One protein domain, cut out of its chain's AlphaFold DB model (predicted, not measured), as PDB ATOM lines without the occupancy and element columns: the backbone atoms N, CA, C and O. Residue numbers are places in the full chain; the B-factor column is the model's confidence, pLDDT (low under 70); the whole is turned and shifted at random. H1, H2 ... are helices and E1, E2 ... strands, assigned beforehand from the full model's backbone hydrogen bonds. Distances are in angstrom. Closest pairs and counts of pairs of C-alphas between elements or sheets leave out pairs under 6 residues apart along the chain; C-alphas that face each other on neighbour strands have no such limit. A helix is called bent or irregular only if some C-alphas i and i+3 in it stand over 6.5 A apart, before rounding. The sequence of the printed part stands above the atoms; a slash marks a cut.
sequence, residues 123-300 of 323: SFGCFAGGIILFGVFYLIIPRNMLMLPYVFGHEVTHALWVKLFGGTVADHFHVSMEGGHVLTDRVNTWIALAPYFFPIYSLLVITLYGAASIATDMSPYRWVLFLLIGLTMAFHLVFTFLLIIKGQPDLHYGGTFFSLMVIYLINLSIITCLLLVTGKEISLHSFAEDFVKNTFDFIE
ATOM      1  N   SER A 123      10.248  25.298 -24.867       92.12
ATOM      2  CA  SER A 123      10.870  26.462 -25.507       92.12
ATOM      3  C   SER A 123      10.155  26.871 -26.794       92.12
ATOM      4  O   SER A 123       9.825  28.047 -26.955       92.12
ATOM      5  N   PHE A 124       9.857  25.911 -27.679       92.62
ATOM      6  CA  PHE A 124       9.098  26.191 -28.895       92.62
ATOM      7  C   PHE A 124       7.663  26.617 -28.577       92.62
ATOM      8  O   PHE A 124       7.182  27.585 -29.156       92.62
ATOM      9  N   GLY A 125       6.998  25.948 -27.628       94.56
ATOM     10  CA  GLY A 125       5.644  26.304 -27.196       94.56
ATOM     11  C   GLY A 125       5.548  27.739 -26.670       94.56
ATOM     12  O   GLY A 125       4.654  28.482 -27.069       94.56
ATOM     13  N   CYS A 126       6.502  28.173 -25.840       96.38
ATOM     14  CA  CYS A 126       6.572  29.555 -25.360       96.38
ATOM     15  C   CYS A 126       6.850  30.541 -26.501       96.38
ATOM     16  O   CYS A 126       6.167  31.556 -26.598       96.38
ATOM     17  N   PHE A 127       7.795  30.235 -27.392       96.19
ATOM     18  CA  PHE A 127       8.078  31.065 -28.565       96.19
ATOM     19  C   PHE A 127       6.851  31.223 -29.478       96.19
ATOM     20  O   PHE A 127       6.468  32.344 -29.815       96.19
ATOM     21  N   ALA A 128       6.173  30.123 -29.808       95.94
ATOM     22  CA  ALA A 128       4.929  30.137 -30.573       95.94
ATOM     23  C   ALA A 128       3.818  30.907 -29.838       95.94
ATOM     24  O   ALA A 128       3.103  31.693 -30.455       95.94
ATOM     25  N   GLY A 129       3.721  30.753 -28.514       98.06
ATOM     26  CA  GLY A 129       2.825  31.540 -27.669       98.06
ATOM     27  C   GLY A 129       3.088  33.044 -27.769       98.06
ATOM     28  O   GLY A 129       2.142  33.821 -27.845       98.06
ATOM     29  N   GLY A 130       4.354  33.457 -27.861       98.44
ATOM     30  CA  GLY A 130       4.747  34.848 -28.086       98.44
ATOM     31  C   GLY A 130       4.284  35.376 -29.442       98.44
ATOM     32  O   GLY A 130       3.727  36.470 -29.524       98.44
ATOM     33  N   ILE A 131       4.446  34.575 -30.500       98.38
ATOM     34  CA  ILE A 131       3.952  34.911 -31.845       98.38
ATOM     35  C   ILE A 131       2.430  35.092 -31.829       98.38
ATOM     36  O   ILE A 131       1.919  36.088 -32.341       98.38
ATOM     37  N   ILE A 132       1.705  34.151 -31.220       98.38
ATOM     38  CA  ILE A 132       0.241  34.206 -31.110       98.38
ATOM     39  C   ILE A 132      -0.184  35.433 -30.303       98.38
ATOM     40  O   ILE A 132      -1.089  36.151 -30.725       98.38
ATOM     41  N   LEU A 133       0.490  35.716 -29.186       98.38
ATOM     42  CA  LEU A 133       0.223  36.891 -28.360       98.38
ATOM     43  C   LEU A 133       0.405  38.188 -29.154       98.38
ATOM     44  O   LEU A 133      -0.445  39.074 -29.072       98.38
ATOM     45  N   PHE A 134       1.455  38.285 -29.975       98.31
ATOM     46  CA  PHE A 134       1.609  39.429 -30.870       98.31
ATOM     47  C   PHE A 134       0.482  39.489 -31.901       98.31
ATOM     48  O   PHE A 134      -0.050  40.564 -32.144       98.31
ATOM     49  N   GLY A 135       0.076  38.353 -32.474       97.69
ATOM     50  CA  GLY A 135      -1.076  38.279 -33.376       97.69
ATOM     51  C   GLY A 135      -2.357  38.817 -32.730       97.69
ATOM     52  O   GLY A 135      -3.068  39.610 -33.340       97.69
ATOM     53  N   VAL A 136      -2.611  38.470 -31.467       97.81
ATOM     54  CA  VAL A 136      -3.734  39.008 -30.682       97.81
ATOM     55  C   VAL A 136      -3.592  40.519 -30.479       97.81
ATOM     56  O   VAL A 136      -4.533  41.263 -30.753       97.81
ATOM     57  N   PHE A 137      -2.413  41.003 -30.074       96.69
ATOM     58  CA  PHE A 137      -2.148  42.443 -29.960       96.69
ATOM     59  C   PHE A 137      -2.340  43.171 -31.288       96.69
ATOM     60  O   PHE A 137      -2.930  44.243 -31.317       96.69
ATOM     61  N   TYR A 138      -1.915  42.569 -32.392       95.00
ATOM     62  CA  TYR A 138      -2.063  43.116 -33.732       95.00
ATOM     63  C   TYR A 138      -3.528  43.234 -34.174       95.00
ATOM     64  O   TYR A 138      -3.828  44.057 -35.037       95.00
ATOM     65  N   LEU A 139      -4.440  42.436 -33.611       95.56
ATOM     66  CA  LEU A 139      -5.875  42.502 -33.906       95.56
ATOM     67  C   LEU A 139      -6.633  43.458 -32.975       95.56
ATOM     68  O   LEU A 139      -7.571  44.110 -33.421       95.56
ATOM     69  N   ILE A 140      -6.243  43.532 -31.699       96.31
ATOM     70  CA  ILE A 140      -6.966  44.295 -30.669       96.31
ATOM     71  C   ILE A 140      -6.440  45.728 -30.543       96.31
ATOM     72  O   ILE A 140      -7.220  46.664 -30.370       96.31
ATOM     73  N   ILE A 141      -5.118  45.913 -30.585       93.50
ATOM     74  CA  ILE A 141      -4.495  47.214 -30.347       93.50
ATOM     75  C   ILE A 141      -4.614  48.067 -31.618       93.50
ATOM     76  O   ILE A 141      -4.239  47.609 -32.704       93.50
ATOM     77  N   PRO A 142      -5.080  49.325 -31.505       90.62
ATOM     78  CA  PRO A 142      -5.106  50.262 -32.617       90.62
ATOM     79  C   PRO A 142      -3.751  50.370 -33.329       90.62
ATOM     80  O   PRO A 142      -2.693  50.452 -32.699       90.62
ATOM     81  N   ARG A 143      -3.780  50.406 -34.666       83.12
ATOM     82  CA  ARG A 143      -2.574  50.428 -35.516       83.12
ATOM     83  C   ARG A 143      -1.606  51.546 -35.137       83.12
ATOM     84  O   ARG A 143      -0.413  51.297 -35.034       83.12
ATOM     85  N   ASN A 144      -2.115  52.748 -34.880       82.75
ATOM     86  CA  ASN A 144      -1.321  53.907 -34.464       82.75
ATOM     87  C   ASN A 144      -0.519  53.656 -33.172       82.75
ATOM     88  O   ASN A 144       0.629  54.081 -33.076       82.75
ATOM     89  N   MET A 145      -1.072  52.917 -32.207       87.94
ATOM     90  CA  MET A 145      -0.360  52.575 -30.973       87.94
ATOM     91  C   MET A 145       0.752  51.546 -31.203       87.94
ATOM     92  O   MET A 145       1.795  51.636 -30.565       87.94
ATOM     93  N   LEU A 146       0.562  50.592 -32.121       89.12
ATOM     94  CA  LEU A 146       1.604  49.626 -32.504       89.12
ATOM     95  C   LEU A 146       2.700  50.260 -33.373       89.12
ATOM     96  O   LEU A 146       3.842  49.808 -33.351       89.12
ATOM     97  N   MET A 147       2.364  51.315 -34.116       84.06
ATOM     98  CA  MET A 147       3.311  52.058 -34.948       84.06
ATOM     99  C   MET A 147       4.312  52.863 -34.122       84.06
ATOM    100  O   MET A 147       5.465  52.962 -34.521       84.06
ATOM    101  N   LEU A 148       3.916  53.404 -32.967       87.56
ATOM    102  CA  LEU A 148       4.817  54.181 -32.111       87.56
ATOM    103  C   LEU A 148       6.108  53.414 -31.740       87.56
ATOM    104  O   LEU A 148       7.193  53.912 -32.055       87.56
ATOM    105  N   PRO A 149       6.049  52.216 -31.116       91.31
ATOM    106  CA  PRO A 149       7.261  51.452 -30.838       91.31
ATOM    107  C   PRO A 149       7.958  51.035 -32.136       91.31
ATOM    108  O   PRO A 149       9.178  50.955 -32.179       91.31
ATOM    109  N   TYR A 150       7.218  50.824 -33.223       90.19
ATOM    110  CA  TYR A 150       7.831  50.443 -34.486       90.19
ATOM    111  C   TYR A 150       8.728  51.542 -35.063       90.19
ATOM    112  O   TYR A 150       9.915  51.309 -35.283       90.19
ATOM    113  N   VAL A 151       8.179  52.744 -35.246       88.88
ATOM    114  CA  VAL A 151       8.910  53.912 -35.747       88.88
ATOM    115  C   VAL A 151      10.094  54.208 -34.836       88.88
ATOM    116  O   VAL A 151      11.209  54.386 -35.312       88.88
ATOM    117  N   PHE A 152       9.886  54.172 -33.519       89.06
ATOM    118  CA  PHE A 152      10.978  54.351 -32.571       89.06
ATOM    119  C   PHE A 152      12.100  53.320 -32.780       89.06
ATOM    120  O   PHE A 152      13.262  53.697 -32.914       89.06
ATOM    121  N   GLY A 153      11.768  52.028 -32.855       91.81
ATOM    122  CA  GLY A 153      12.744  50.967 -33.100       91.81
ATOM    123  C   GLY A 153      13.471  51.115 -34.440       91.81
ATOM    124  O   GLY A 153      14.681  50.882 -34.503       91.81
ATOM    125  N   HIS A 154      12.764  51.547 -35.488       91.75
ATOM    126  CA  HIS A 154      13.309  51.809 -36.824       91.75
ATOM    127  C   HIS A 154      14.382  52.901 -36.790       91.75
ATOM    128  O   HIS A 154      15.523  52.671 -37.197       91.75
ATOM    129  N   GLU A 155      14.065  54.054 -36.202       87.56
ATOM    130  CA  GLU A 155      14.991  55.189 -36.112       87.56
ATOM    131  C   GLU A 155      16.174  54.913 -35.175       87.56
ATOM    132  O   GLU A 155      17.322  55.243 -35.489       87.56
ATOM    133  N   VAL A 156      15.931  54.259 -34.031       90.44
ATOM    134  CA  VAL A 156      17.006  53.861 -33.108       90.44
ATOM    135  C   VAL A 156      17.960  52.881 -33.786       90.44
ATOM    136  O   VAL A 156      19.175  52.979 -33.600       90.44
ATOM    137  N   THR A 157      17.441  51.963 -34.601       93.94
ATOM    138  CA  THR A 157      18.273  51.013 -35.345       93.94
ATOM    139  C   THR A 157      19.158  51.735 -36.356       93.94
ATOM    140  O   THR A 157      20.366  51.493 -36.379       93.94
ATOM    141  N   HIS A 158      18.615  52.686 -37.121       90.44
ATOM    142  CA  HIS A 158      19.420  53.540 -38.002       90.44
ATOM    143  C   HIS A 158      20.534  54.261 -37.239       90.44
ATOM    144  O   HIS A 158      21.708  54.154 -37.601       90.44
ATOM    145  N   ALA A 159      20.196  54.939 -36.139       87.94
ATOM    146  CA  ALA A 159      21.160  55.673 -35.321       87.94
ATOM    147  C   ALA A 159      22.268  54.764 -34.750       87.94
ATOM    148  O   ALA A 159      23.451  55.123 -34.774       87.94
ATOM    149  N   LEU A 160      21.905  53.566 -34.282       91.50
ATOM    150  CA  LEU A 160      22.849  52.569 -33.778       91.50
ATOM    151  C   LEU A 160      23.839  52.139 -34.867       91.50
ATOM    152  O   LEU A 160      25.047  52.102 -34.627       91.50
ATOM    153  N   TRP A 161      23.345  51.852 -36.070       92.25
ATOM    154  CA  TRP A 161      24.177  51.416 -37.190       92.25
ATOM    155  C   TRP A 161      25.067  52.541 -37.726       92.25
ATOM    156  O   TRP A 161      26.228  52.301 -38.048       92.25
ATOM    157  N   VAL A 162      24.594  53.789 -37.739       89.50
ATOM    158  CA  VAL A 162      25.435  54.958 -38.056       89.50
ATOM    159  C   VAL A 162      26.624  55.032 -37.104       89.50
ATOM    160  O   VAL A 162      27.766  55.137 -37.559       89.50
ATOM    161  N   LYS A 163      26.370  54.910 -35.795       87.44
ATOM    162  CA  LYS A 163      27.420  54.922 -34.770       87.44
ATOM    163  C   LYS A 163      28.390  53.751 -34.939       87.44
ATOM    164  O   LYS A 163      29.599  53.955 -34.850       87.44
ATOM    165  N   LEU A 164      27.886  52.551 -35.240       90.00
ATOM    166  CA  LEU A 164      28.711  51.362 -35.489       90.00
ATOM    167  C   LEU A 164      29.665  51.553 -36.681       90.00
ATOM    168  O   LEU A 164      30.807  51.106 -36.640       90.00
ATOM    169  N   PHE A 165      29.231  52.272 -37.718       86.56
ATOM    170  CA  PHE A 165      30.051  52.614 -38.886       86.56
ATOM    171  C   PHE A 165      30.868  53.911 -38.724       86.56
ATOM    172  O   PHE A 165      31.400  54.426 -39.714       86.56
ATOM    173  N   GLY A 166      30.981  54.439 -37.499       81.06
ATOM    174  CA  GLY A 166      31.781  55.624 -37.175       81.06
ATOM    175  C   GLY A 166      31.220  56.937 -37.727       81.06
ATOM    176  O   GLY A 166      31.982  57.876 -37.954       81.06
ATOM    177  N   GLY A 167      29.919  56.993 -38.017       78.88
ATOM    178  CA  GLY A 167      29.216  58.231 -38.344       78.88
ATOM    179  C   GLY A 167      28.798  59.004 -37.094       78.88
ATOM    180  O   GLY A 167      28.804  58.481 -35.977       78.88
ATOM    181  N   THR A 168      28.405  60.256 -37.294       71.38
ATOM    182  CA  THR A 168      27.805  61.104 -36.262       71.38
ATOM    183  C   THR A 168      26.302  61.230 -36.491       71.38
ATOM    184  O   THR A 168      25.827  61.377 -37.620       71.38
ATOM    185  N   VAL A 169      25.544  61.146 -35.399       67.50
ATOM    186  CA  VAL A 169      24.105  61.420 -35.370       67.50
ATOM    187  C   VAL A 169      23.944  62.834 -34.823       67.50
ATOM    188  O   VAL A 169      24.490  63.130 -33.762       67.50
ATOM    189  N   ALA A 170      23.278  63.727 -35.557       56.72
ATOM    190  CA  ALA A 170      23.051  65.087 -35.074       56.72
ATOM    191  C   ALA A 170      22.086  65.096 -33.872       56.72
ATOM    192  O   ALA A 170      21.148  64.303 -33.831       56.72
ATOM    193  N   ASP A 171      22.280  66.037 -32.940       47.28
ATOM    194  CA  ASP A 171      21.607  66.108 -31.625       47.28
ATOM    195  C   ASP A 171      20.068  66.254 -31.657       47.28
ATOM    196  O   ASP A 171      19.412  66.198 -30.618       47.28
ATOM    197  N   HIS A 172      19.455  66.419 -32.832       50.09
ATOM    198  CA  HIS A 172      18.006  66.564 -32.986       50.09
ATOM    199  C   HIS A 172      17.363  65.259 -33.470       50.09
ATOM    200  O   HIS A 172      16.897  65.166 -34.603       50.09
ATOM    201  N   PHE A 173      17.325  64.256 -32.593       45.81
ATOM    202  CA  PHE A 173      16.480  63.072 -32.759       45.81
ATOM    203  C   PHE A 173      15.010  63.486 -32.583       45.81
ATOM    204  O   PHE A 173      14.524  63.602 -31.461       45.81
ATOM    205  N   HIS A 174      14.311  63.771 -33.685       45.38
ATOM    206  CA  HIS A 174      12.862  63.985 -33.670       45.38
ATOM    207  C   HIS A 174      12.161  62.693 -34.086       45.38
ATOM    208  O   HIS A 174      12.256  62.267 -35.237       45.38
ATOM    209  N   VAL A 175      11.447  62.090 -33.138       44.22
ATOM    210  CA  VAL A 175      10.482  61.014 -33.385       44.22
ATOM    211  C   VAL A 175       9.096  61.624 -33.227       44.22
ATOM    212  O   VAL A 175       8.755  62.091 -32.142       44.22
ATOM    213  N   SER A 176       8.318  61.653 -34.308       41.22
ATOM    214  CA  SER A 176       6.909  62.059 -34.292       41.22
ATOM    215  C   SER A 176       6.012  60.899 -34.723       41.22
ATOM    216  O   SER A 176       6.483  59.905 -35.280       41.22
ATOM    217  N   MET A 177       4.711  61.028 -34.461       36.88
ATOM    218  CA  MET A 177       3.704  60.033 -34.840       36.88
ATOM    219  C   MET A 177       3.514  59.932 -36.363       36.88
ATOM    220  O   MET A 177       3.052  58.904 -36.854       36.88
ATOM    221  N   GLU A 178       3.907  60.965 -37.110       38.59
ATOM    222  CA  GLU A 178       3.876  61.016 -38.573       38.59
ATOM    223  C   GLU A 178       5.155  60.458 -39.237       38.59
ATOM    224  O   GLU A 178       5.170  60.215 -40.445       38.59
ATOM    225  N   GLY A 179       6.216  60.219 -38.456       46.72
ATOM    226  CA  GLY A 179       7.533  59.767 -38.912       46.72
ATOM    227  C   GLY A 179       8.672  60.311 -38.039       46.72
ATOM    228  O   GLY A 179       8.502  61.277 -37.290       46.72
ATOM    229  N   GLY A 180       9.848  59.690 -38.113       46.91
ATOM    230  CA  GLY A 180      11.091  60.222 -37.550       46.91
ATOM    231  C   GLY A 180      12.101  60.479 -38.660       46.91
ATOM    232  O   GLY A 180      11.909  59.993 -39.767       46.91
ATOM    233  N   HIS A 181      13.143  61.264 -38.388       50.38
ATOM    234  CA  HIS A 181      14.287  61.422 -39.289       50.38
ATOM    235  C   HIS A 181      15.575  61.549 -38.485       50.38
ATOM    236  O   HIS A 181      15.710  62.450 -37.653       50.38
ATOM    237  N   VAL A 182      16.557  60.699 -38.779       54.53
ATOM    238  CA  VAL A 182      17.914  60.850 -38.245       54.53
ATOM    239  C   VAL A 182      18.765  61.604 -39.266       54.53
ATOM    240  O   VAL A 182      19.057  61.109 -40.354       54.53
ATOM    241  N   LEU A 183      19.188  62.824 -38.923       54.75
ATOM    242  CA  LEU A 183      20.201  63.542 -39.699       54.75
ATOM    243  C   LEU A 183      21.572  62.923 -39.410       54.75
ATOM    244  O   LEU A 183      22.094  63.046 -38.298       54.75
ATOM    245  N   THR A 184      22.156  62.272 -40.413       58.12
ATOM    246  CA  THR A 184      23.448  61.588 -40.299       58.12
ATOM    247  C   THR A 184      24.460  62.178 -41.280       58.12
ATOM    248  O   THR A 184      24.126  62.819 -42.278       58.12
ATOM    249  N   ASP A 185      25.744  61.986 -40.997       59.12
ATOM    250  CA  ASP A 185      26.832  62.320 -41.926       59.12
ATOM    251  C   ASP A 185      27.238  61.136 -42.822       59.12
ATOM    252  O   ASP A 185      28.113  61.267 -43.681       59.12
ATOM    253  N   ARG A 186      26.606  59.972 -42.626       66.12
ATOM    254  CA  ARG A 186      26.967  58.711 -43.268       66.12
ATOM    255  C   ARG A 186      25.730  57.867 -43.547       66.12
ATOM    256  O   ARG A 186      24.950  57.562 -42.649       66.12
ATOM    257  N   VAL A 187      25.627  57.405 -44.790       76.81
ATOM    258  CA  VAL A 187      24.646  56.410 -45.225       76.81
ATOM    259  C   VAL A 187      25.340  55.344 -46.070       76.81
ATOM    260  O   VAL A 187      26.201  55.631 -46.904       76.81
ATOM    261  N   ASN A 188      25.013  54.084 -45.818       88.25
ATOM    262  CA  ASN A 188      25.436  52.947 -46.623       88.25
ATOM    263  C   ASN A 188      24.302  51.912 -46.653       88.25
ATOM    264  O   ASN A 188      23.308  52.062 -45.949       88.25
ATOM    265  N   THR A 189      24.454  50.865 -47.469       89.56
ATOM    266  CA  THR A 189      23.451  49.800 -47.598       89.56
ATOM    267  C   THR A 189      23.063  49.196 -46.248       89.56
ATOM    268  O   THR A 189      21.890  48.953 -46.008       89.56
ATOM    269  N   TRP A 190      24.042  48.930 -45.385       93.00
ATOM    270  CA  TRP A 190      23.811  48.275 -44.105       93.00
ATOM    271  C   TRP A 190      23.022  49.157 -43.155       93.00
ATOM    272  O   TRP A 190      22.104  48.661 -42.525       93.00
ATOM    273  N   ILE A 191      23.341  50.451 -43.107       90.88
ATOM    274  CA  ILE A 191      22.573  51.436 -42.342       90.88
ATOM    275  C   ILE A 191      21.139  51.480 -42.880       90.88
ATOM    276  O   ILE A 191      20.215  51.211 -42.129       90.88
ATOM    277  N   ALA A 192      20.961  51.704 -44.188       91.44
ATOM    278  CA  ALA A 192      19.640  51.825 -44.809       91.44
ATOM    279  C   ALA A 192      18.747  50.590 -44.579       91.44
ATOM    280  O   ALA A 192      17.555  50.717 -44.325       91.44
ATOM    281  N   LEU A 193      19.317  49.384 -44.647       95.19
ATOM    282  CA  LEU A 193      18.554  48.143 -44.497       95.19
ATOM    283  C   LEU A 193      18.487  47.630 -43.053       95.19
ATOM    284  O   LEU A 193      17.758  46.672 -42.804       95.19
ATOM    285  N   ALA A 194      19.215  48.236 -42.108       96.00
ATOM    286  CA  ALA A 194      19.330  47.730 -40.741       96.00
ATOM    287  C   ALA A 194      17.976  47.467 -40.068       96.00
ATOM    288  O   ALA A 194      17.800  46.358 -39.563       96.00
ATOM    289  N   PRO A 195      16.985  48.376 -40.114       95.81
ATOM    290  CA  PRO A 195      15.699  48.130 -39.458       95.81
ATOM    291  C   PRO A 195      14.926  46.915 -39.983       95.81
ATOM    292  O   PRO A 195      14.096  46.364 -39.269       95.81
ATOM    293  N   TYR A 196      15.201  46.473 -41.211       96.44
ATOM    294  CA  TYR A 196      14.506  45.352 -41.849       96.44
ATOM    295  C   TYR A 196      15.092  43.995 -41.448       96.44
ATOM    296  O   TYR A 196      14.423  42.968 -41.552       96.44
ATOM    297  N   PHE A 197      16.352  43.951 -41.011       96.81
ATOM    298  CA  PHE A 197      17.017  42.699 -40.642       96.81
ATOM    299  C   PHE A 197      17.490  42.640 -39.190       96.81
ATOM    300  O   PHE A 197      17.845  41.562 -38.723       96.81
ATOM    301  N   PHE A 198      17.525  43.765 -38.477       97.62
ATOM    302  CA  PHE A 198      18.019  43.854 -37.107       97.62
ATOM    303  C   PHE A 198      16.841  43.926 -36.120       97.62
ATOM    304  O   PHE A 198      16.300  45.011 -35.899       97.62
ATOM    305  N   PRO A 199      16.432  42.802 -35.498       97.50
ATOM    306  CA  PRO A 199      15.303  42.763 -34.572       97.50
ATOM    307  C   PRO A 199      15.703  43.354 -33.217       97.50
ATOM    308  O   PRO A 199      15.947  42.631 -32.246       97.50
ATOM    309  N   ILE A 200      15.788  44.685 -33.148       97.56
ATOM    310  CA  ILE A 200      16.327  45.419 -31.996       97.56
ATOM    311  C   ILE A 200      15.667  45.020 -30.672       97.56
ATOM    312  O   ILE A 200      16.354  44.853 -29.669       97.56
ATOM    313  N   TYR A 201      14.354  44.785 -30.675       98.00
ATOM    314  CA  TYR A 201      13.620  44.374 -29.481       98.00
ATOM    315  C   TYR A 201      13.972  42.958 -29.018       98.00
ATOM    316  O   TYR A 201      14.151  42.746 -27.821       98.00
ATOM    317  N   SER A 202      14.153  42.008 -29.938       98.06
ATOM    318  CA  SER A 202      14.606  40.654 -29.590       98.06
ATOM    319  C   SER A 202      16.018  40.680 -29.009       98.06
ATOM    320  O   SER A 202      16.295  40.015 -28.014       98.06
ATOM    321  N   LEU A 203      16.909  41.494 -29.585       97.56
ATOM    322  CA  LEU A 203      18.267  41.669 -29.070       97.56
ATOM    323  C   LEU A 203      18.287  42.355 -27.703       97.56
ATOM    324  O   LEU A 203      19.062  41.951 -26.838       97.56
ATOM    325  N   LEU A 204      17.416  43.341 -27.479       97.81
ATOM    326  CA  LEU A 204      17.251  43.978 -26.175       97.81
ATOM    327  C   LEU A 204      16.789  42.961 -25.124       97.81
ATOM    328  O   LEU A 204      17.399  42.874 -24.063       97.81
ATOM    329  N   VAL A 205      15.776  42.145 -25.435       98.25
ATOM    330  CA  VAL A 205      15.287  41.072 -24.552       98.25
ATOM    331  C   VAL A 205      16.408  40.088 -24.201       98.25
ATOM    332  O   VAL A 205      16.622  39.804 -23.023       98.25
ATOM    333  N   ILE A 206      17.163  39.608 -25.197       96.62
ATOM    334  CA  ILE A 206      18.289  38.683 -24.988       96.62
ATOM    335  C   ILE A 206      19.381  39.330 -24.127       96.62
ATOM    336  O   ILE A 206      19.893  38.696 -23.207       96.62
ATOM    337  N   THR A 207      19.716  40.594 -24.393       97.25
ATOM    338  CA  THR A 207      20.758  41.326 -23.658       97.25
ATOM    339  C   THR A 207      20.367  41.529 -22.199       97.25
ATOM    340  O   THR A 207      21.174  41.273 -21.310       97.25
ATOM    341  N   LEU A 208      19.124  41.942 -21.936       97.31
ATOM    342  CA  LEU A 208      18.619  42.136 -20.578       97.31
ATOM    343  C   LEU A 208      18.564  40.814 -19.807       97.31
ATOM    344  O   LEU A 208      19.017  40.759 -18.665       97.31
ATOM    345  N   TYR A 209      18.080  39.740 -20.436       97.00
ATOM    346  CA  TYR A 209      18.077  38.408 -19.833       97.00
ATOM    347  C   TYR A 209      19.500  37.919 -19.526       97.00
ATOM    348  O   TYR A 209      19.769  37.431 -18.427       97.00
ATOM    349  N   GLY A 210      20.431  38.083 -20.470       96.19
ATOM    350  CA  GLY A 210      21.837  37.719 -20.295       96.19
ATOM    351  C   GLY A 210      22.510  38.509 -19.174       96.19
ATOM    352  O   GLY A 210      23.169  37.917 -18.327       96.19
ATOM    353  N   ALA A 211      22.283  39.823 -19.103       96.88
ATOM    354  CA  ALA A 211      22.799  40.667 -18.027       96.88
ATOM    355  C   ALA A 211      22.240  40.260 -16.654       96.88
ATOM    356  O   ALA A 211      22.993  40.138 -15.690       96.88
ATOM    357  N   ALA A 212      20.937  39.980 -16.568       96.69
ATOM    358  CA  ALA A 212      20.304  39.494 -15.343       96.69
ATOM    359  C   ALA A 212      20.844  38.114 -14.913       96.69
ATOM    360  O   ALA A 212      20.992  37.855 -13.717       96.69
ATOM    361  N   SER A 213      21.211  37.267 -15.883       95.12
ATOM    362  CA  SER A 213      21.803  35.941 -15.646       95.12
ATOM    363  C   SER A 213      23.198  36.003 -15.011       95.12
ATOM    364  O   SER A 213      23.631  35.028 -14.407       95.12
ATOM    365  N   ILE A 214      23.908  37.135 -15.130       96.38
ATOM    366  CA  ILE A 214      25.205  37.346 -14.462       96.38
ATOM    367  C   ILE A 214      25.005  37.565 -12.957       96.38
ATOM    368  O   ILE A 214      25.832  37.144 -12.153       96.38
ATOM    369  N   ALA A 215      23.913  38.231 -12.572       95.88
ATOM    370  CA  ALA A 215      23.639  38.583 -11.181       95.88
ATOM    371  C   ALA A 215      22.845  37.505 -10.426       95.88
ATOM    372  O   ALA A 215      22.969  37.389  -9.209       95.88
ATOM    373  N   THR A 216      22.006  36.743 -11.129       94.94
ATOM    374  CA  THR A 216      21.015  35.834 -10.531       94.94
ATOM    375  C   THR A 216      20.714  34.657 -11.457       94.94
ATOM    376  O   THR A 216      20.771  34.808 -12.675       94.94
ATOM    377  N   ASP A 217      20.351  33.494 -10.902       94.75
ATOM    378  CA  ASP A 217      19.939  32.346 -11.717       94.75
ATOM    379  C   ASP A 217      18.612  32.632 -12.435       94.75
ATOM    380  O   ASP A 217      17.538  32.686 -11.834       94.75
ATOM    381  N   MET A 218      18.700  32.813 -13.752       95.19
ATOM    382  CA  MET A 218      17.563  33.103 -14.623       95.19
ATOM    383  C   MET A 218      16.946  31.848 -15.251       95.19
ATOM    384  O   MET A 218      15.993  31.958 -16.034       95.19
ATOM    385  N   SER A 219      17.441  30.651 -14.919       92.75
ATOM    386  CA  SER A 219      16.921  29.374 -15.427       92.75
ATOM    387  C   SER A 219      15.398  29.218 -15.258       92.75
ATOM    388  O   SER A 219      14.749  28.795 -16.222       92.75
ATOM    389  N   PRO A 220      14.779  29.635 -14.129       95.06
ATOM    390  CA  PRO A 220      13.323  29.578 -13.960       95.06
ATOM    391  C   PRO A 220      12.537  30.464 -14.940       95.06
ATOM    392  O   PRO A 220      11.374  30.187 -15.228       95.06
ATOM    393  N   TYR A 221      13.161  31.510 -15.488       95.50
ATOM    394  CA  TYR A 221      12.531  32.487 -16.380       95.50
ATOM    395  C   TYR A 221      12.802  32.220 -17.868       95.50
ATOM    396  O   TYR A 221      12.435  33.034 -18.717       95.50
ATOM    397  N   ARG A 222      13.402  31.074 -18.232       93.94
ATOM    398  CA  ARG A 222      13.659  30.722 -19.646       93.94
ATOM    399  C   ARG A 222      12.389  30.714 -20.495       93.94
ATOM    400  O   ARG A 222      12.430  31.099 -21.658       93.94
ATOM    401  N   TRP A 223      11.257  30.315 -19.924       95.12
ATOM    402  CA  TRP A 223       9.973  30.346 -20.626       95.12
ATOM    403  C   TRP A 223       9.557  31.781 -21.000       95.12
ATOM    404  O   TRP A 223       9.079  32.000 -22.111       95.12
ATOM    405  N   VAL A 224       9.814  32.762 -20.122       97.06
ATOM    406  CA  VAL A 224       9.561  34.192 -20.378       97.06
ATOM    407  C   VAL A 224      10.456  34.689 -21.502       97.06
ATOM    408  O   VAL A 224       9.980  35.378 -22.398       97.06
ATOM    409  N   LEU A 225      11.736  34.305 -21.490       96.81
ATOM    410  CA  LEU A 225      12.675  34.651 -22.556       96.81
ATOM    411  C   LEU A 225      12.145  34.206 -23.925       96.81
ATOM    412  O   LEU A 225      12.045  35.027 -24.833       96.81
ATOM    413  N   PHE A 226      11.769  32.932 -24.072       96.56
ATOM    414  CA  PHE A 226      11.253  32.422 -25.346       96.56
ATOM    415  C   PHE A 226       9.922  33.073 -25.738       96.56
ATOM    416  O   PHE A 226       9.751  33.415 -26.907       96.56
ATOM    417  N   LEU A 227       9.020  33.313 -24.779       98.12
ATOM    418  CA  LEU A 227       7.769  34.043 -25.008       98.12
ATOM    419  C   LEU A 227       8.029  35.453 -25.558       98.12
ATOM    420  O   LEU A 227       7.444  35.840 -26.569       98.12
ATOM    421  N   LEU A 228       8.927  36.213 -24.926       98.44
ATOM    422  CA  LEU A 228       9.253  37.574 -25.346       98.44
ATOM    423  C   LEU A 228       9.981  37.602 -26.690       98.44
ATOM    424  O   LEU A 228       9.635  38.431 -27.523       98.44
ATOM    425  N   ILE A 229      10.918  36.680 -26.943       98.12
ATOM    426  CA  ILE A 229      11.569  36.562 -28.257       98.12
ATOM    427  C   ILE A 229      10.525  36.261 -29.340       98.12
ATOM    428  O   ILE A 229      10.564  36.875 -30.402       98.12
ATOM    429  N   GLY A 230       9.569  35.362 -29.087       98.06
ATOM    430  CA  GLY A 230       8.477  35.080 -30.022       98.06
ATOM    431  C   GLY A 230       7.633  36.317 -30.330       98.06
ATOM    432  O   GLY A 230       7.386  36.626 -31.497       98.06
ATOM    433  N   LEU A 231       7.262  37.065 -29.288       98.62
ATOM    434  CA  LEU A 231       6.508  38.314 -29.393       98.62
ATOM    435  C   LEU A 231       7.258  39.363 -30.230       98.62
ATOM    436  O   LEU A 231       6.706  39.917 -31.182       98.62
ATOM    437  N   THR A 232       8.524  39.633 -29.903       98.44
ATOM    438  CA  THR A 232       9.322  40.674 -30.564       98.44
ATOM    439  C   THR A 232       9.758  40.276 -31.970       98.44
ATOM    440  O   THR A 232       9.854  41.141 -32.840       98.44
ATOM    441  N   MET A 233       9.976  38.983 -32.235       98.12
ATOM    442  CA  MET A 233      10.245  38.484 -33.585       98.12
ATOM    443  C   MET A 233       9.011  38.588 -34.481       98.12
ATOM    444  O   MET A 233       9.141  39.010 -35.627       98.12
ATOM    445  N   ALA A 234       7.819  38.256 -33.979       98.19
ATOM    446  CA  ALA A 234       6.584  38.439 -34.738       98.19
ATOM    447  C   ALA A 234       6.343  39.919 -35.063       98.19
ATOM    448  O   ALA A 234       6.062  40.251 -36.214       98.19
ATOM    449  N   PHE A 235       6.543  40.803 -34.081       97.88
ATOM    450  CA  PHE A 235       6.514  42.251 -34.285       97.88
ATOM    451  C   PHE A 235       7.479  42.690 -35.395       97.88
ATOM    452  O   PHE A 235       7.061  43.330 -36.360       97.88
ATOM    453  N   HIS A 236       8.752  42.294 -35.299       98.06
ATOM    454  CA  HIS A 236       9.783  42.624 -36.285       98.06
ATOM    455  C   HIS A 236       9.405  42.168 -37.698       98.06
ATOM    456  O   HIS A 236       9.440  42.961 -38.638       98.06
ATOM    457  N   LEU A 237       9.006  40.903 -37.854       97.56
ATOM    458  CA  LEU A 237       8.708  40.313 -39.160       97.56
ATOM    459  C   LEU A 237       7.450  40.913 -39.799       97.56
ATOM    460  O   LEU A 237       7.464  41.200 -40.996       97.56
ATOM    461  N   VAL A 238       6.388  41.140 -39.020       96.69
ATOM    462  CA  VAL A 238       5.147  41.742 -39.531       96.69
ATOM    463  C   VAL A 238       5.411  43.147 -40.056       96.69
ATOM    464  O   VAL A 238       5.056  43.443 -41.197       96.69
ATOM    465  N   PHE A 239       6.077  44.007 -39.284       94.12
ATOM    466  CA  PHE A 239       6.349  45.365 -39.749       94.12
ATOM    467  C   PHE A 239       7.389  45.424 -40.874       94.12
ATOM    468  O   PHE A 239       7.224  46.216 -41.801       94.12
ATOM    469  N   THR A 240       8.390  44.537 -40.866       95.56
ATOM    470  CA  THR A 240       9.319  44.378 -41.997       95.56
ATOM    471  C   THR A 240       8.554  44.067 -43.284       95.56
ATOM    472  O   THR A 240       8.775  44.711 -44.308       95.56
ATOM    473  N   PHE A 241       7.609  43.124 -43.235       95.69
ATOM    474  CA  PHE A 241       6.790  42.762 -44.391       95.69
ATOM    475  C   PHE A 241       5.902  43.921 -44.865       95.69
ATOM    476  O   PHE A 241       5.859  44.214 -46.060       95.69
ATOM    477  N   LEU A 242       5.246  44.625 -43.937       93.00
ATOM    478  CA  LEU A 242       4.405  45.781 -44.262       93.00
ATOM    479  C   LEU A 242       5.200  46.909 -44.936       93.00
ATOM    480  O   LEU A 242       4.727  47.478 -45.920       93.00
ATOM    481  N   LEU A 243       6.412  47.220 -44.461       90.56
ATOM    482  CA  LEU A 243       7.253  48.240 -45.094       90.56
ATOM    483  C   LEU A 243       7.829  47.800 -46.441       90.56
ATOM    484  O   LEU A 243       7.980  48.640 -47.331       90.56
ATOM    485  N   ILE A 244       8.118  46.505 -46.615       93.06
ATOM    486  CA  ILE A 244       8.511  45.950 -47.915       93.06
ATOM    487  C   ILE A 244       7.396  46.146 -48.939       93.06
ATOM    488  O   ILE A 244       7.662  46.670 -50.017       93.06
ATOM    489  N   ILE A 245       6.155  45.791 -48.590       92.19
ATOM    490  CA  ILE A 245       4.991  46.012 -49.463       92.19
ATOM    491  C   ILE A 245       4.837  47.497 -49.792       92.19
ATOM    492  O   ILE A 245       4.530  47.853 -50.926       92.19
ATOM    493  N   LYS A 246       5.064  48.367 -48.805       86.62
ATOM    494  CA  LYS A 246       4.928  49.811 -48.976       86.62
ATOM    495  C   LYS A 246       6.005  50.427 -49.880       86.62
ATOM    496  O   LYS A 246       5.778  51.510 -50.406       86.62
ATOM    497  N   GLY A 247       7.155  49.777 -50.059       86.12
ATOM    498  CA  GLY A 247       8.220  50.276 -50.933       86.12
ATOM    499  C   GLY A 247       8.945  51.502 -50.372       86.12
ATOM    500  O   GLY A 247       9.122  52.496 -51.069       86.12
ATOM    501  N   GLN A 248       9.345  51.460 -49.098       84.88
ATOM    502  CA  GLN A 248      10.085  52.563 -48.467       84.88
ATOM    503  C   GLN A 248      11.385  52.921 -49.215       84.88
ATOM    504  O   GLN A 248      12.044  52.032 -49.767       84.88
ATOM    505  N   PRO A 249      11.809  54.201 -49.185       86.19
ATOM    506  CA  PRO A 249      12.996  54.679 -49.902       86.19
ATOM    507  C   PRO A 249      14.281  53.919 -49.533       86.19
ATOM    508  O   PRO A 249      15.127  53.686 -50.402       86.19
ATOM    509  N   ASP A 250      14.393  53.444 -48.288       87.00
ATOM    510  CA  ASP A 250      15.498  52.605 -47.805       87.00
ATOM    511  C   ASP A 250      15.766  51.386 -48.710       87.00
ATOM    512  O   ASP A 250      16.918  51.056 -49.013       87.00
ATOM    513  N   LEU A 251      14.705  50.741 -49.214       90.19
ATOM    514  CA  LEU A 251      14.798  49.543 -50.057       90.19
ATOM    515  C   LEU A 251      15.404  49.847 -51.429       90.19
ATOM    516  O   LEU A 251      16.027  48.976 -52.046       90.19
ATOM    517  N   HIS A 252      15.257  51.082 -51.903       89.19
ATOM    518  CA  HIS A 252      15.744  51.517 -53.205       89.19
ATOM    519  C   HIS A 252      17.207  51.981 -53.170       89.19
ATOM    520  O   HIS A 252      17.851  51.997 -54.219       89.19
ATOM    521  N   TYR A 253      17.789  52.240 -51.988       85.06
ATOM    522  CA  TYR A 253      19.188  52.677 -51.840       85.06
ATOM    523  C   TYR A 253      20.198  51.738 -52.532       85.06
ATOM    524  O   TYR A 253      21.234  52.152 -53.070       85.06
ATOM    525  N   GLY A 254      19.926  50.432 -52.494       79.38
ATOM    526  CA  GLY A 254      20.728  49.400 -53.152       79.38
ATOM    527  C   GLY A 254      20.179  48.870 -54.471       79.38
ATOM    528  O   GLY A 254      20.870  48.100 -55.133       79.38
ATOM    529  N   GLY A 255      18.978  49.283 -54.860       90.25
ATOM    530  CA  GLY A 255      18.129  48.523 -55.766       90.25
ATOM    531  C   GLY A 255      17.327  47.464 -55.006       90.25
ATOM    532  O   GLY A 255      17.868  46.711 -54.195       90.25
ATOM    533  N   THR A 256      16.028  47.398 -55.293       93.06
ATOM    534  CA  THR A 256      15.054  46.613 -54.523       93.06
ATOM    535  C   THR A 256      15.396  45.127 -54.476       93.06
ATOM    536  O   THR A 256      15.387  44.545 -53.399       93.06
ATOM    537  N   PHE A 257      15.768  44.510 -55.604       94.88
ATOM    538  CA  PHE A 257      16.095  43.077 -55.644       94.88
ATOM    539  C   PHE A 257      17.261  42.717 -54.713       94.88
ATOM    540  O   PHE A 257      17.175  41.769 -53.935       94.88
ATOM    541  N   PHE A 258      18.322  43.526 -54.735       95.31
ATOM    542  CA  PHE A 258      19.460  43.363 -53.840       95.31
ATOM    543  C   PHE A 258      19.057  43.521 -52.370       95.31
ATOM    544  O   PHE A 258      19.402  42.672 -51.547       95.31
ATOM    545  N   SER A 259      18.289  44.563 -52.047       95.81
ATOM    546  CA  SER A 259      17.808  44.800 -50.685       95.81
ATOM    547  C   SER A 259      16.969  43.631 -50.167       95.81
ATOM    548  O   SER A 259      17.204  43.160 -49.058       95.81
ATOM    549  N   LEU A 260      16.052  43.104 -50.985       96.75
ATOM    550  CA  LEU A 260      15.218  41.958 -50.621       96.75
ATOM    551  C   LEU A 260      16.043  40.692 -50.369       96.75
ATOM    552  O   LEU A 260      15.781  40.006 -49.386       96.75
ATOM    553  N   MET A 261      17.058  40.403 -51.192       97.62
ATOM    554  CA  MET A 261      17.946  39.252 -50.965       97.62
ATOM    555  C   MET A 261      18.704  39.365 -49.640       97.62
ATOM    556  O   MET A 261      18.762  38.398 -48.883       97.62
ATOM    557  N   VAL A 262      19.246  40.547 -49.329       97.12
ATOM    558  CA  VAL A 262      19.959  40.792 -48.065       97.12
ATOM    559  C   VAL A 262      19.020  40.652 -46.866       97.12
ATOM    560  O   VAL A 262      19.334  39.917 -45.929       97.12
ATOM    561  N   ILE A 263      17.855  41.308 -46.904       97.56
ATOM    562  CA  ILE A 263      16.857  41.241 -45.827       97.56
ATOM    563  C   ILE A 263      16.413  39.795 -45.605       97.56
ATOM    564  O   ILE A 263      16.375  39.331 -44.464       97.56
ATOM    565  N   TYR A 264      16.108  39.077 -46.686       98.25
ATOM    566  CA  TYR A 264      15.684  37.685 -46.638       98.25
ATOM    567  C   TYR A 264      16.742  36.788 -45.991       98.25
ATOM    568  O   TYR A 264      16.451  36.103 -45.013       98.25
ATOM    569  N   LEU A 265      17.979  36.825 -46.498       98.44
ATOM    570  CA  LEU A 265      19.063  35.961 -46.031       98.44
ATOM    571  C   LEU A 265      19.400  36.188 -44.556       98.44
ATOM    572  O   LEU A 265      19.606  35.221 -43.821       98.44
ATOM    573  N   ILE A 266      19.435  37.442 -44.106       98.25
ATOM    574  CA  ILE A 266      19.765  37.748 -42.711       98.25
ATOM    575  C   ILE A 266      18.629  37.314 -41.783       98.25
ATOM    576  O   ILE A 266      18.894  36.635 -40.793       98.25
ATOM    577  N   ASN A 267      17.369  37.625 -42.107       98.31
ATOM    578  CA  ASN A 267      16.240  37.182 -41.282       98.31
ATOM    579  C   ASN A 267      16.125  35.651 -41.252       98.31
ATOM    580  O   ASN A 267      15.911  35.078 -40.184       98.31
ATOM    581  N   LEU A 268      16.337  34.972 -42.384       98.00
ATOM    582  CA  LEU A 268      16.375  33.510 -42.430       98.00
ATOM    583  C   LEU A 268      17.506  32.950 -41.560       98.00
ATOM    584  O   LEU A 268      17.299  31.975 -40.840       98.00
ATOM    585  N   SER A 269      18.682  33.583 -41.569       97.56
ATOM    586  CA  SER A 269      19.810  33.195 -40.714       97.56
ATOM    587  C   SER A 269      19.497  33.387 -39.228       97.56
ATOM    588  O   SER A 269      19.824  32.521 -38.420       97.56
ATOM    589  N   ILE A 270      18.811  34.473 -38.856       97.12
ATOM    590  CA  ILE A 270      18.360  34.718 -37.477       97.12
ATOM    591  C   ILE A 270      17.371  33.637 -37.034       97.12
ATOM    592  O   ILE A 270      17.548  33.042 -35.973       97.12
ATOM    593  N   ILE A 271      16.358  33.335 -37.853       95.56
ATOM    594  CA  ILE A 271      15.367  32.290 -37.549       95.56
ATOM    595  C   ILE A 271      16.042  30.914 -37.467       95.56
ATOM    596  O   ILE A 271      15.737  30.128 -36.573       95.56
ATOM    597  N   THR A 272      17.004  30.642 -38.349       95.69
ATOM    598  CA  THR A 272      17.818  29.422 -38.306       95.69
ATOM    599  C   THR A 272      18.606  29.334 -37.002       95.69
ATOM    600  O   THR A 272      18.585  28.298 -36.348       95.69
ATOM    601  N   CYS A 273      19.247  30.419 -36.565       93.75
ATOM    602  CA  CYS A 273      19.961  30.459 -35.290       93.75
ATOM    603  C   CYS A 273      19.024  30.172 -34.105       93.75
ATOM    604  O   CYS A 273      19.343  29.343 -33.254       93.75
ATOM    605  N   LEU A 274      17.829  30.774 -34.083       92.69
ATOM    606  CA  LEU A 274      16.814  30.487 -33.061       92.69
ATOM    607  C   LEU A 274      16.388  29.011 -33.064       92.69
ATOM    608  O   LEU A 274      16.228  28.419 -31.994       92.69
ATOM    609  N   LEU A 275      16.240  28.411 -34.250       91.81
ATOM    610  CA  LEU A 275      15.946  26.987 -34.395       91.81
ATOM    611  C   LEU A 275      17.077  26.127 -33.824       91.81
ATOM    612  O   LEU A 275      16.786  25.230 -33.044       91.81
ATOM    613  N   LEU A 276      18.342  26.414 -34.148       90.56
ATOM    614  CA  LEU A 276      19.502  25.661 -33.648       90.56
ATOM    615  C   LEU A 276      19.683  25.791 -32.130       90.56
ATOM    616  O   LEU A 276      20.060  24.834 -31.466       90.56
ATOM    617  N   VAL A 277      19.386  26.959 -31.558       85.06
ATOM    618  CA  VAL A 277      19.444  27.171 -30.101       85.06
ATOM    619  C   VAL A 277      18.319  26.423 -29.372       85.06
ATOM    620  O   VAL A 277      18.478  26.032 -28.215       85.06
ATOM    621  N   THR A 278      17.176  26.229 -30.032       80.06
ATOM    622  CA  THR A 278      15.991  25.591 -29.434       80.06
ATOM    623  C   THR A 278      15.947  24.081 -29.683       80.06
ATOM    624  O   THR A 278      15.478  23.319 -28.835       80.06
ATOM    625  N   GLY A 279      16.418  23.641 -30.847       72.00
ATOM    626  CA  GLY A 279      16.450  22.250 -31.265       72.00
ATOM    627  C   GLY A 279      17.592  21.513 -30.583       72.00
ATOM    628  O   GLY A 279      18.755  21.793 -30.835       72.00
ATOM    629  N   LYS A 280      17.266  20.532 -29.739       71.25
ATOM    630  CA  LYS A 280      18.278  19.681 -29.092       71.25
ATOM    631  C   LYS A 280      19.002  18.755 -30.074       71.25
ATOM    632  O   LYS A 280      20.127  18.355 -29.806       71.25
ATOM    633  N   GLU A 281      18.360  18.446 -31.198       73.56
ATOM    634  CA  GLU A 281      18.802  17.403 -32.130       73.56
ATOM    635  C   GLU A 281      19.566  17.939 -33.347       73.56
ATOM    636  O   GLU A 281      20.283  17.187 -34.001       73.56
ATOM    637  N   ILE A 282      19.429  19.230 -33.676       82.50
ATOM    638  CA  ILE A 282      20.149  19.828 -34.804       82.50
ATOM    639  C   ILE A 282      21.337  20.608 -34.265       82.50
ATOM    640  O   ILE A 282      21.212  21.732 -33.782       82.50
ATOM    641  N   SER A 283      22.512  20.006 -34.386       87.44
ATOM    642  CA  SER A 283      23.774  20.688 -34.129       87.44
ATOM    643  C   SER A 283      24.149  21.619 -35.289       87.44
ATOM    644  O   SER A 283      23.710  21.446 -36.431       87.44
ATOM    645  N   LEU A 284      25.040  22.577 -35.018       89.44
ATOM    646  CA  LEU A 284      25.648  23.400 -36.068       89.44
ATOM    647  C   LEU A 284      26.401  22.542 -37.100       89.44
ATOM    648  O   LEU A 284      26.411  22.878 -38.280       89.44
ATOM    649  N   HIS A 285      26.992  21.425 -36.663       90.94
ATOM    650  CA  HIS A 285      27.695  20.489 -37.536       90.94
ATOM    651  C   HIS A 285      26.741  19.830 -38.535       90.94
ATOM    652  O   HIS A 285      26.946  19.952 -39.736       90.94
ATOM    653  N   SER A 286      25.656  19.221 -38.049       90.25
ATOM    654  CA  SER A 286      24.635  18.610 -38.912       90.25
ATOM    655  C   SER A 286      24.002  19.631 -39.859       90.25
ATOM    656  O   SER A 286      23.776  19.337 -41.027       90.25
ATOM    657  N   PHE A 287      23.784  20.866 -39.392       94.25
ATOM    658  CA  PHE A 287      23.305  21.944 -40.257       94.25
ATOM    659  C   PHE A 287      24.310  22.279 -41.372       94.25
ATOM    660  O   PHE A 287      23.915  22.496 -42.515       94.25
ATOM    661  N   ALA A 288      25.610  22.316 -41.062       94.50
ATOM    662  CA  ALA A 288      26.658  22.570 -42.046       94.50
ATOM    663  C   ALA A 288      26.790  21.424 -43.063       94.50
ATOM    664  O   ALA A 288      26.953  21.687 -44.255       94.50
ATOM    665  N   GLU A 289      26.666  20.169 -42.625       94.81
ATOM    666  CA  GLU A 289      26.626  19.003 -43.515       94.81
ATOM    667  C   GLU A 289      25.438  19.082 -44.482       94.81
ATOM    668  O   GLU A 289      25.614  18.940 -45.696       94.81
ATOM    669  N   ASP A 290      24.246  19.400 -43.969       95.12
ATOM    670  CA  ASP A 290      23.055  19.609 -44.792       95.12
ATOM    671  C   ASP A 290      23.233  20.786 -45.757       95.12
ATOM    672  O   ASP A 290      22.829  20.700 -46.916       95.12
ATOM    673  N   PHE A 291      23.869  21.876 -45.322       96.50
ATOM    674  CA  PHE A 291      24.158  23.029 -46.174       96.50
ATOM    675  C   PHE A 291      25.065  22.651 -47.352       96.50
ATOM    676  O   PHE A 291      24.782  23.002 -48.502       96.50
ATOM    677  N   VAL A 292      26.135  21.896 -47.091       97.06
ATOM    678  CA  VAL A 292      27.053  21.402 -48.128       97.06
ATOM    679  C   VAL A 292      26.323  20.458 -49.081       97.06
ATOM    680  O   VAL A 292      26.399  20.633 -50.297       97.06
ATOM    681  N   LYS A 293      25.548  19.507 -48.554       96.44
ATOM    682  CA  LYS A 293      24.737  18.595 -49.368       96.44
ATOM    683  C   LYS A 293      23.749  19.353 -50.257       96.44
ATOM    684  O   LYS A 293      23.678  19.105 -51.457       96.44
ATOM    685  N   ASN A 294      23.024  20.317 -49.695       96.81
ATOM    686  CA  ASN A 294      22.090  21.152 -50.448       96.81
ATOM    687  C   ASN A 294      22.806  22.007 -51.500       96.81
ATOM    688  O   ASN A 294      22.233  22.271 -52.551       96.81
ATOM    689  N   THR A 295      24.059  22.399 -51.269       96.56
ATOM    690  CA  THR A 295      24.874  23.084 -52.281       96.56
ATOM    691  C   THR A 295      25.149  22.175 -53.482       96.56
ATOM    692  O   THR A 295      24.981  22.609 -54.620       96.56
ATOM    693  N   PHE A 296      25.509  20.908 -53.261       96.62
ATOM    694  CA  PHE A 296      25.685  19.948 -54.357       96.62
ATOM    695  C   PHE A 296      24.377  19.673 -55.102       96.62
ATOM    696  O   PHE A 296      24.353  19.714 -56.331       96.62
ATOM    697  N   ASP A 297      23.273  19.496 -54.377       95.25
ATOM    698  CA  ASP A 297      21.956  19.310 -54.992       95.25
ATOM    699  C   ASP A 297      21.536  20.527 -55.837       95.25
ATOM    700  O   ASP A 297      20.902  20.362 -56.879       95.25
ATOM    701  N   PHE A 298      21.911  21.749 -55.436       95.38
ATOM    702  CA  PHE A 298      21.692  22.951 -56.248       95.38
ATOM    703  C   PHE A 298      22.471  22.906 -57.566       95.38
ATOM    704  O   PHE A 298      21.940  23.272 -58.617       95.38
ATOM    705  N   ILE A 299      23.736  22.481 -57.511       95.44
ATOM    706  CA  ILE A 299      24.599  22.367 -58.693       95.44
ATOM    707  C   ILE A 299      24.011  21.336 -59.660       95.44
ATOM    708  O   ILE A 299      23.877  21.623 -60.851       95.44
ATOM    709  N   GLU A 300      23.588  20.178 -59.152       95.12
ATOM    710  CA  GLU A 300      22.953  19.134 -59.960       95.12
ATOM    711  C   GLU A 300      21.621  19.588 -60.559       95.12
ATOM    712  O   GLU A 300      21.384  19.396 -61.753       95.12
TER     713      GLU A 300
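Overview. This is residues 123 to 300 of the 323 residues of an uncharacterized protein of Verrucomicrobia bacterium (UniProt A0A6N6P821). Crossed helices gather round one long helix: H1 crosses H5 on one side, H4 folds back along its first half as a helical hairpin, and short H3 sits where H2, H5, H6 and H7 come together. At one edge the small strand hairpin E1 E2 packs on H2; at another, residues 288 to 300 of H8 stick out as an arm. The printed part has 178 residues, with eight named helices and two named strands in the order H1 H2 E1 E2 H3 H4 H5 H6 H7 H8; the sheet E1 - E2 is antiparallel and the class is mostly helix. The whole is compact, with a radius of gyration of the C-alphas of 18.2 A and spans of 48 by 47 by 35 A.

Along the chain. H1, residues 123 to 140, begins at C-alpha 123 (10.870, 26.462, -25.507) and is 25.7 A long. H2, residues 143 to 164, is 31.3 A long. E1 is residues 174 to 176 and E2 residues 179 to 181. H3 is residues 189 to 197, and H4, residues 200 to 215, is 23.1 A long. H5, residues 219 to 246, is 41.1 A long and ends at C-alpha 246 (4.928, 49.811, -48.976). H3 and H5 are irregular: C-alphas 192 and 195 are 7.6 A apart, and C-alphas 220 and 223 are 7.5 A apart. H6 is residues 249 to 252, and H7, residues 256 to 278, is 32.7 A long. H8, residues 284 to 300, is 24.4 A long and ends at C-alpha 300 (22.953, 19.134, -59.960).

Arrangement. H3 is the hub, touching H2, H5, H6 and H7; its closest C-alphas to them are Pro 195 to His 154, 5.1 A, Tyr 196 to Thr 240, 5.3 A, Ala 192 to Asp 250, 5.2 A, and Phe 197 to Ile 263, 5.4 A. H1 touches residues 222 to 235 of H5, closest at the C-alphas of Gly 130 and Leu 231, 4.1 A, at a steep tilt of 47 degrees. H4 and H5 form a helical hairpin at a shallow tilt of 16 degrees, closest at the C-alphas of Ser 202 and Ile 229, 5.3 A. E1 and E2 are an antiparallel hairpin, with N 176 and O 179 at 3.0 A, within hydrogen-bond range. The closest C-alphas of H2 and E2 are those of Glu 155 and Gly 180, 6.5 A. H8 and H7 are close but not clearly touching, with the C-alphas of Leu 284 and Leu 276 7.0 A apart. Every O i to N i+4 pair is within hydrogen-bond range in H1, H7 and H8, against 16 of 18 in H2, 11 of 12 in H4, 22 of 24 in H5 and 2 of 5 in H3, where 4 of 6 O i to N i+3 pairs are; H6 is too short for such a pair.

Size, cuts and confidence. The two C-alphas farthest apart, those of Asp 171 and Glu 300, are 54.9 A apart. The printed part has no cut and no long link. Its mean pLDDT is 88.7, and residues 169 to 186 are under 70.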